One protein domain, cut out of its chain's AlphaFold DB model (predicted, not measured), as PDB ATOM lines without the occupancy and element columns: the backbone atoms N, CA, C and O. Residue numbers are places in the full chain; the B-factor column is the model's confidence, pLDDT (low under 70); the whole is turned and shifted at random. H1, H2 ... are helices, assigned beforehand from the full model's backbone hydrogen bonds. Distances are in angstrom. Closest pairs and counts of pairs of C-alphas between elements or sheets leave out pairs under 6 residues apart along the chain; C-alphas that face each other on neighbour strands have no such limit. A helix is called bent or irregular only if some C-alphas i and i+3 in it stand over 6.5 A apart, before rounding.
ATOM      1  N   SER A   2     182.046 364.392 232.737       82.62
ATOM      2  CA  SER A   2     182.958 365.282 232.007       82.62
ATOM      3  C   SER A   2     183.798 364.497 230.988       82.62
ATOM      4  O   SER A   2     184.085 363.313 231.183       82.62
ATOM      5  N   ARG A   3     184.226 365.153 229.903       65.25
ATOM      6  CA  ARG A   3     185.093 364.533 228.884       65.25
ATOM      7  C   ARG A   3     186.437 364.076 229.456       65.25
ATOM      8  O   ARG A   3     186.943 363.038 229.045       65.25
ATOM      9  N   ALA A   4     186.969 364.799 230.442       74.94
ATOM     10  CA  ALA A   4     188.178 364.403 231.159       74.94
ATOM     11  C   ALA A   4     187.974 363.083 231.920       74.94
ATOM     12  O   ALA A   4     188.843 362.215 231.909       74.94
ATOM     13  N   THR A   5     186.789 362.885 232.503       85.06
ATOM     14  CA  THR A   5     186.430 361.641 233.197       85.06
ATOM     15  C   THR A   5     186.360 360.459 232.227       85.06
ATOM     16  O   THR A   5     186.888 359.396 232.531       85.06
ATOM     17  N   LEU A   6     185.778 360.647 231.036       84.38
ATOM     18  CA  LEU A   6     185.725 359.595 230.008       84.38
ATOM     19  C   LEU A   6     187.116 359.228 229.469       84.38
ATOM     20  O   LEU A   6     187.403 358.045 229.309       84.38
ATOM     21  N   ALA A   7     187.992 360.212 229.248       80.00
ATOM     22  CA  ALA A   7     189.378 359.961 228.844       80.00
ATOM     23  C   ALA A   7     190.183 359.241 229.944       80.00
ATOM     24  O   ALA A   7     190.984 358.353 229.655       80.00
ATOM     25  N   GLY A   8     189.939 359.579 231.214       83.31
ATOM     26  CA  GLY A   8     190.543 358.885 232.351       83.31
ATOM     27  C   GLY A   8     190.091 357.427 232.460       83.31
ATOM     28  O   GLY A   8     190.909 356.543 232.718       83.31
ATOM     29  N   LEU A   9     188.804 357.155 232.218       90.00
ATOM     30  CA  LEU A   9     188.260 355.795 232.228       90.00
ATOM     31  C   LEU A   9     188.803 354.951 231.071       90.00
ATOM     32  O   LEU A   9     189.271 353.840 231.321       90.00
ATOM     33  N   SER A  10     188.842 355.488 229.848       82.81
ATOM     34  CA  SER A  10     189.384 354.759 228.692       82.81
ATOM     35  C   SER A  10     190.879 354.468 228.841       82.81
ATOM     36  O   SER A  10     191.337 353.370 228.519       82.81
ATOM     37  N   HIS A  11     191.648 355.400 229.412       77.38
ATOM     38  CA  HIS A  11     193.055 355.175 229.735       77.38
ATOM     39  C   HIS A  11     193.227 354.077 230.795       77.38
ATOM     40  O   HIS A  11     194.057 353.181 230.638       77.38
ATOM     41  N   LYS A  12     192.400 354.091 231.849       89.44
ATOM     42  CA  LYS A  12     192.417 353.062 232.900       89.44
ATOM     43  C   LYS A  12     192.055 351.678 232.351       89.44
ATOM     44  O   LYS A  12     192.649 350.687 232.771       89.44
ATOM     45  N   GLU A  13     191.116 351.592 231.412       87.31
ATOM     46  CA  GLU A  13     190.770 350.343 230.720       87.31
ATOM     47  C   GLU A  13     191.897 349.845 229.814       87.31
ATOM     48  O   GLU A  13     192.245 348.664 229.856       87.31
ATOM     49  N   MET A  14     192.528 350.744 229.057       87.88
ATOM     50  CA  MET A  14     193.677 350.409 228.216       87.88
ATOM     51  C   MET A  14     194.853 349.877 229.051       87.88
ATOM     52  O   MET A  14     195.417 348.832 228.715       87.88
ATOM     53  N   LEU A  15     195.163 350.511 230.188       82.94
ATOM     54  CA  LEU A  15     196.178 350.020 231.125       82.94
ATOM     55  C   LEU A  15     195.805 348.659 231.731       82.94
ATOM     56  O   LEU A  15     196.661 347.782 231.832       82.94
ATOM     57  N   LYS A  16     194.530 348.437 232.082       86.62
ATOM     58  CA  LYS A  16     194.055 347.125 232.562       86.62
ATOM     59  C   LYS A  16     194.236 346.032 231.507       86.62
ATOM     60  O   LYS A  16     194.695 344.945 231.850       86.62
ATOM     61  N   ASN A  17     193.911 346.310 230.245       82.44
ATOM     62  CA  ASN A  17     194.092 345.349 229.153       82.44
ATOM     63  C   ASN A  17     195.571 345.037 228.910       82.44
ATOM     64  O   ASN A  17     195.930 343.866 228.813       82.44
ATOM     65  N   ARG A  18     196.444 346.052 228.908       75.88
ATOM     66  CA  ARG A  18     197.898 345.853 228.794       75.88
ATOM     67  C   ARG A  18     198.464 345.053 229.965       75.88
ATOM     68  O   ARG A  18     199.246 344.135 229.746       75.88
ATOM     69  N   LYS A  19     198.016 345.329 231.196       80.12
ATOM     70  CA  LYS A  19     198.410 344.561 232.387       80.12
ATOM     71  C   LYS A  19     198.003 343.089 232.273       80.12
ATOM     72  O   LYS A  19     198.789 342.223 232.632       80.12
ATOM     73  N   ARG A  20     196.811 342.796 231.732       82.75
ATOM     74  CA  ARG A  20     196.370 341.414 231.461       82.75
ATOM     75  C   ARG A  20     197.241 340.736 230.404       82.75
ATOM     76  O   ARG A  20     197.680 339.621 230.634       82.75
ATOM     77  N   GLN A  21     197.532 341.418 229.296       78.69
ATOM     78  CA  GLN A  21     198.389 340.886 228.230       78.69
ATOM     79  C   GLN A  21     199.812 340.598 228.728       78.69
ATOM     80  O   GLN A  21     200.346 339.525 228.464       78.69
ATOM     81  N   LEU A  22     200.404 341.515 229.501       71.12
ATOM     82  CA  LEU A  22     201.721 341.307 230.106       71.12
ATOM     83  C   LEU A  22     201.714 340.175 231.133       71.12
ATOM     84  O   LEU A  22     202.653 339.389 231.149       71.12
ATOM     85  N   ALA A  23     200.656 340.037 231.937       74.94
ATOM     86  CA  ALA A  23     200.518 338.910 232.860       74.94
ATOM     87  C   ALA A  23     200.433 337.560 232.125       74.94
ATOM     88  O   ALA A  23     200.951 336.561 232.614       74.94
ATOM     89  N   THR A  24     199.828 337.513 230.933       74.81
ATOM     90  CA  THR A  24     199.827 336.302 230.098       74.81
ATOM     91  C   THR A  24     201.225 335.970 229.568       74.81
ATOM     92  O   THR A  24     201.597 334.802 229.544       74.81
ATOM     93  N   VAL A  25     202.007 336.977 229.163       71.19
ATOM     94  CA  VAL A  25     203.347 336.785 228.573       71.19
ATOM     95  C   VAL A  25     204.411 336.472 229.629       71.19
ATOM     96  O   VAL A  25     205.261 335.613 229.413       71.19
ATOM     97  N   LEU A  26     204.365 337.148 230.776       66.50
ATOM     98  CA  LEU A  26     205.334 336.971 231.864       66.50
ATOM     99  C   LEU A  26     205.012 335.755 232.750       66.50
ATOM    100  O   LEU A  26     205.814 335.390 233.608       66.50
ATOM    101  N   GLY A  27     203.865 335.104 232.521       69.69
ATOM    102  CA  GLY A  27     203.299 334.115 233.430       69.69
ATOM    103  C   GLY A  27     202.788 334.773 234.714       69.69
ATOM    104  O   GLY A  27     202.951 335.976 234.931       69.69
ATOM    105  N   ALA A  28     202.154 333.990 235.589       59.84
ATOM    106  CA  ALA A  28     201.896 334.447 236.948       59.84
ATOM    107  C   ALA A  28     203.252 334.794 237.581       59.84
ATOM    108  O   ALA A  28     204.006 333.891 237.924       59.84
ATOM    109  N   THR A 114     217.425 338.637 240.359       94.88
ATOM    110  CA  THR A 114     216.803 339.374 239.241       94.88
ATOM    111  C   THR A 114     217.576 339.209 237.937       94.88
ATOM    112  O   THR A 114     216.971 339.053 236.879       94.88
ATOM    113  N   LYS A 115     218.916 339.175 237.980       95.88
ATOM    114  CA  LYS A 115     219.728 338.878 236.790       95.88
ATOM    115  C   LYS A 115     219.438 337.482 236.240       95.88
ATOM    116  O   LYS A 115     219.304 337.332 235.026       95.88
ATOM    117  N   GLN A 116     219.322 336.478 237.105       97.38
ATOM    118  CA  GLN A 116     218.987 335.112 236.697       97.38
ATOM    119  C   GLN A 116     217.584 335.032 236.082       97.38
ATOM    120  O   GLN A 116     217.410 334.410 235.035       97.38
ATOM    121  N   GLU A 117     216.601 335.721 236.664       94.75
ATOM    122  CA  GLU A 117     215.246 335.810 236.113       94.75
ATOM    123  C   GLU A 117     215.216 336.499 234.744       94.75
ATOM    124  O   GLU A 117     214.559 336.013 233.824       94.75
ATOM    125  N   VAL A 118     215.967 337.590 234.563       96.12
ATOM    126  CA  VAL A 118     216.075 338.283 233.268       96.12
ATOM    127  C   VAL A 118     216.673 337.366 232.201       96.12
ATOM    128  O   VAL A 118     216.159 337.318 231.083       96.12
ATOM    129  N   ILE A 119     217.711 336.595 232.536       96.00
ATOM    130  CA  ILE A 119     218.298 335.604 231.620       96.00
ATOM    131  C   ILE A 119     217.270 334.513 231.278       96.00
ATOM    132  O   ILE A 119     217.099 334.153 230.109       96.00
ATOM    133  N   ALA A 120     216.520 334.023 232.269       93.75
ATOM    134  CA  ALA A 120     215.457 333.045 232.049       93.75
ATOM    135  C   ALA A 120     214.320 333.595 231.161       93.75
ATOM    136  O   ALA A 120     213.789 332.878 230.315       93.75
ATOM    137  N   LEU A 121     213.956 334.872 231.297       95.31
ATOM    138  CA  LEU A 121     212.975 335.516 230.421       95.31
ATOM    139  C   LEU A 121     213.513 335.702 229.001       95.31
ATOM    140  O   LEU A 121     212.792 335.423 228.045       95.31
ATOM    141  N   HIS A 122     214.773 336.119 228.853       96.25
ATOM    142  CA  HIS A 122     215.402 336.288 227.543       96.25
ATOM    143  C   HIS A 122     215.402 334.977 226.750       96.25
ATOM    144  O   HIS A 122     214.968 334.947 225.601       96.25
ATOM    145  N   THR A 123     215.797 333.873 227.389       96.44
ATOM    146  CA  THR A 123     215.796 332.545 226.752       96.44
ATOM    147  C   THR A 123     214.392 332.096 226.331       96.44
ATOM    148  O   THR A 123     214.228 331.568 225.234       96.44
ATOM    149  N   ARG A 124     213.349 332.357 227.136       96.62
ATOM    150  CA  ARG A 124     211.952 332.062 226.750       96.62
ATOM    151  C   ARG A 124     211.475 332.908 225.570       96.62
ATOM    152  O   ARG A 124     210.820 332.379 224.675       96.62
ATOM    153  N   ILE A 125     211.792 334.203 225.562       97.56
ATOM    154  CA  ILE A 125     211.434 335.108 224.459       97.56
ATOM    155  C   ILE A 125     212.102 334.644 223.165       97.56
ATOM    156  O   ILE A 125     211.453 334.590 222.124       97.56
ATOM    157  N   GLU A 126     213.374 334.265 223.235       97.69
ATOM    158  CA  GLU A 126     214.122 333.768 222.086       97.69
ATOM    159  C   GLU A 126     213.539 332.454 221.544       97.69
ATOM    160  O   GLU A 126     213.335 332.324 220.338       97.69
ATOM    161  N   GLN A 127     213.164 331.520 222.421       97.56
ATOM    162  CA  GLN A 127     212.468 330.288 222.027       97.56
ATOM    163  C   GLN A 127     211.114 330.566 221.361       97.56
ATOM    164  O   GLN A 127     210.771 329.932 220.360       97.56
ATOM    165  N   GLU A 128     210.330 331.511 221.882       97.50
ATOM    166  CA  GLU A 128     209.034 331.853 221.291       97.50
ATOM    167  C   GLU A 128     209.200 332.568 219.942       97.50
ATOM    168  O   GLU A 128     208.464 332.291 218.994       97.50
ATOM    169  N   LEU A 129     210.228 333.410 219.808       97.62
ATOM    170  CA  LEU A 129     210.602 334.025 218.537       97.62
ATOM    171  C   LEU A 129     211.017 332.964 217.509       97.62
ATOM    172  O   LEU A 129     210.573 333.018 216.361       97.62
ATOM    173  N   GLN A 130     211.790 331.952 217.914       97.75
ATOM    174  CA  GLN A 130     212.140 330.816 217.054       97.75
ATOM    175  C   GLN A 130     210.902 330.011 216.628       97.75
ATOM    176  O   GLN A 130     210.783 329.649 215.457       97.75
ATOM    177  N   ARG A 131     209.935 329.781 217.526       97.12
ATOM    178  CA  ARG A 131     208.657 329.129 217.179       97.12
ATOM    179  C   ARG A 131     207.847 329.941 216.174       97.12
ATOM    180  O   ARG A 131     207.279 329.369 215.242       97.12
ATOM    181  N   GLN A 132     207.793 331.260 216.337       97.38
ATOM    182  CA  GLN A 132     207.122 332.145 215.384       97.38
ATOM    183  C   GLN A 132     207.821 332.137 214.023       97.38
ATOM    184  O   GLN A 132     207.148 332.035 212.997       97.38
ATOM    185  N   ALA A 133     209.155 332.165 214.004       97.25
ATOM    186  CA  ALA A 133     209.942 332.053 212.781       97.25
ATOM    187  C   ALA A 133     209.710 330.707 212.072       97.25
ATOM    188  O   ALA A 133     209.515 330.683 210.858       97.25
ATOM    189  N   ALA A 134     209.644 329.599 212.820       97.62
ATOM    190  CA  ALA A 134     209.335 328.278 212.274       97.62
ATOM    191  C   ALA A 134     207.922 328.222 211.664       97.62
ATOM    192  O   ALA A 134     207.770 327.803 210.517       97.62
ATOM    193  N   ARG A 135     206.900 328.737 212.367       97.88
ATOM    194  CA  ARG A 135     205.524 328.829 211.840       97.88
ATOM    195  C   ARG A 135     205.439 329.690 210.580       97.88
ATOM    196  O   ARG A 135     204.754 329.327 209.628       97.88
ATOM    197  N   ALA A 136     206.145 330.821 210.555       96.62
ATOM    198  CA  ALA A 136     206.207 331.685 209.380       96.62
ATOM    199  C   ALA A 136     206.894 330.985 208.195       96.62
ATOM    200  O   ALA A 136     206.423 331.095 207.064       96.62
ATOM    201  N   ALA A 137     207.964 330.225 208.448       97.31
ATOM    202  CA  ALA A 137     208.647 329.440 207.424       97.31
ATOM    203  C   ALA A 137     207.765 328.308 206.870       97.31
ATOM    204  O   ALA A 137     207.758 328.076 205.663       97.31
ATOM    205  N   GLU A 138     206.989 327.621 207.713       97.44
ATOM    206  CA  GLU A 138     206.016 326.616 207.268       97.44
ATOM    207  C   GLU A 138     204.896 327.233 206.426       97.44
ATOM    208  O   GLU A 138     204.598 326.728 205.342       97.44
ATOM    209  N   ALA A 139     204.335 328.365 206.857       96.25
ATOM    210  CA  ALA A 139     203.337 329.096 206.079       96.25
ATOM    211  C   ALA A 139     203.896 329.552 204.717       96.25
ATOM    212  O   ALA A 139     203.225 329.423 203.695       96.25
ATOM    213  N   ALA A 140     205.149 330.018 204.675       96.31
ATOM    214  CA  ALA A 140     205.825 330.381 203.431       96.31
ATOM    215  C   ALA A 140     206.065 329.171 202.507       96.31
ATOM    216  O   ALA A 140     205.932 329.283 201.289       96.31
ATOM    217  N   LYS A 141     206.376 327.991 203.062       97.06
ATOM    218  CA  LYS A 141     206.483 326.749 202.278       97.06
ATOM    219  C   LYS A 141     205.133 326.338 201.690       97.06
ATOM    220  O   LYS A 141     205.085 325.924 200.534       97.06
ATOM    221  N   GLN A 142     204.043 326.482 202.445       95.56
ATOM    222  CA  GLN A 142     202.693 326.185 201.957       95.56
ATOM    223  C   GLN A 142     202.281 327.122 200.816       95.56
ATOM    224  O   GLN A 142     201.775 326.655 199.797       95.56
TER     225      GLN A 142
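AT A GLANCE: This is residues 2 to 28 and 114 to 142 of the 362 residues of an uncharacterized protein of Phanerochaete carnosa (strain HHB-10118-sp) (UniProt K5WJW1). Two long helices make a loose, lopsided T: H2 is the long bar, and H1 runs end-on toward its side, about perpendicular to it, with its last residue near Leu 121 and a small space left between the two. Most of both helices stands free, with nothing packed on them. The printed part has 56 residues with two named helices, H1 then H2, and no named strand; the class is all helix. The whole is extended, with a radius of gyration of the C-alphas of 17.9 A, and flat, spanning 53 by 38 by 14 A.

IN THESE COORDINATES: Find C-alpha 114 at (216.803, 339.374, 239.241); from there H2, residues 114 to 142, runs 42.0 A to C-alpha 142 at (202.693, 326.185, 201.957). Then go to C-alpha 3 at (185.093, 364.533, 228.884), where H1, residues 3 to 26, begins; it is 34.3 A long. Neither helix is bent.

HOW THE PARTS SIT: Start on H2 at Leu 121 and look across to Leu 26 of H1: their C-alphas, the closest of the two helices, are 7.9 A apart. H1 and H2 are close but not clearly touching, with 1 pair of C-alphas within 8 A. Their lines stand at 88 degrees, about perpendicular, and their centres are 26.5 A apart. In H1 and H2 every O i to N i+4 pair is within hydrogen-bond range. Residues 2 to 24, 114 to 120 and 126 to 142 stand free.

THE WHOLE: The C-alphas of Ser 2 and Lys 141, the two farthest apart, are 54.1 A from each other. Residues 29 to 113 are not printed, and C-alphas 28 and 114 are 15.9 A apart across this cut, which the link from H1 to H2 crosses. Look in the B-factor column for the model's confidence: mean pLDDT of the printed part is 88.0, with residue 3 and residues 26 to 28 under 70.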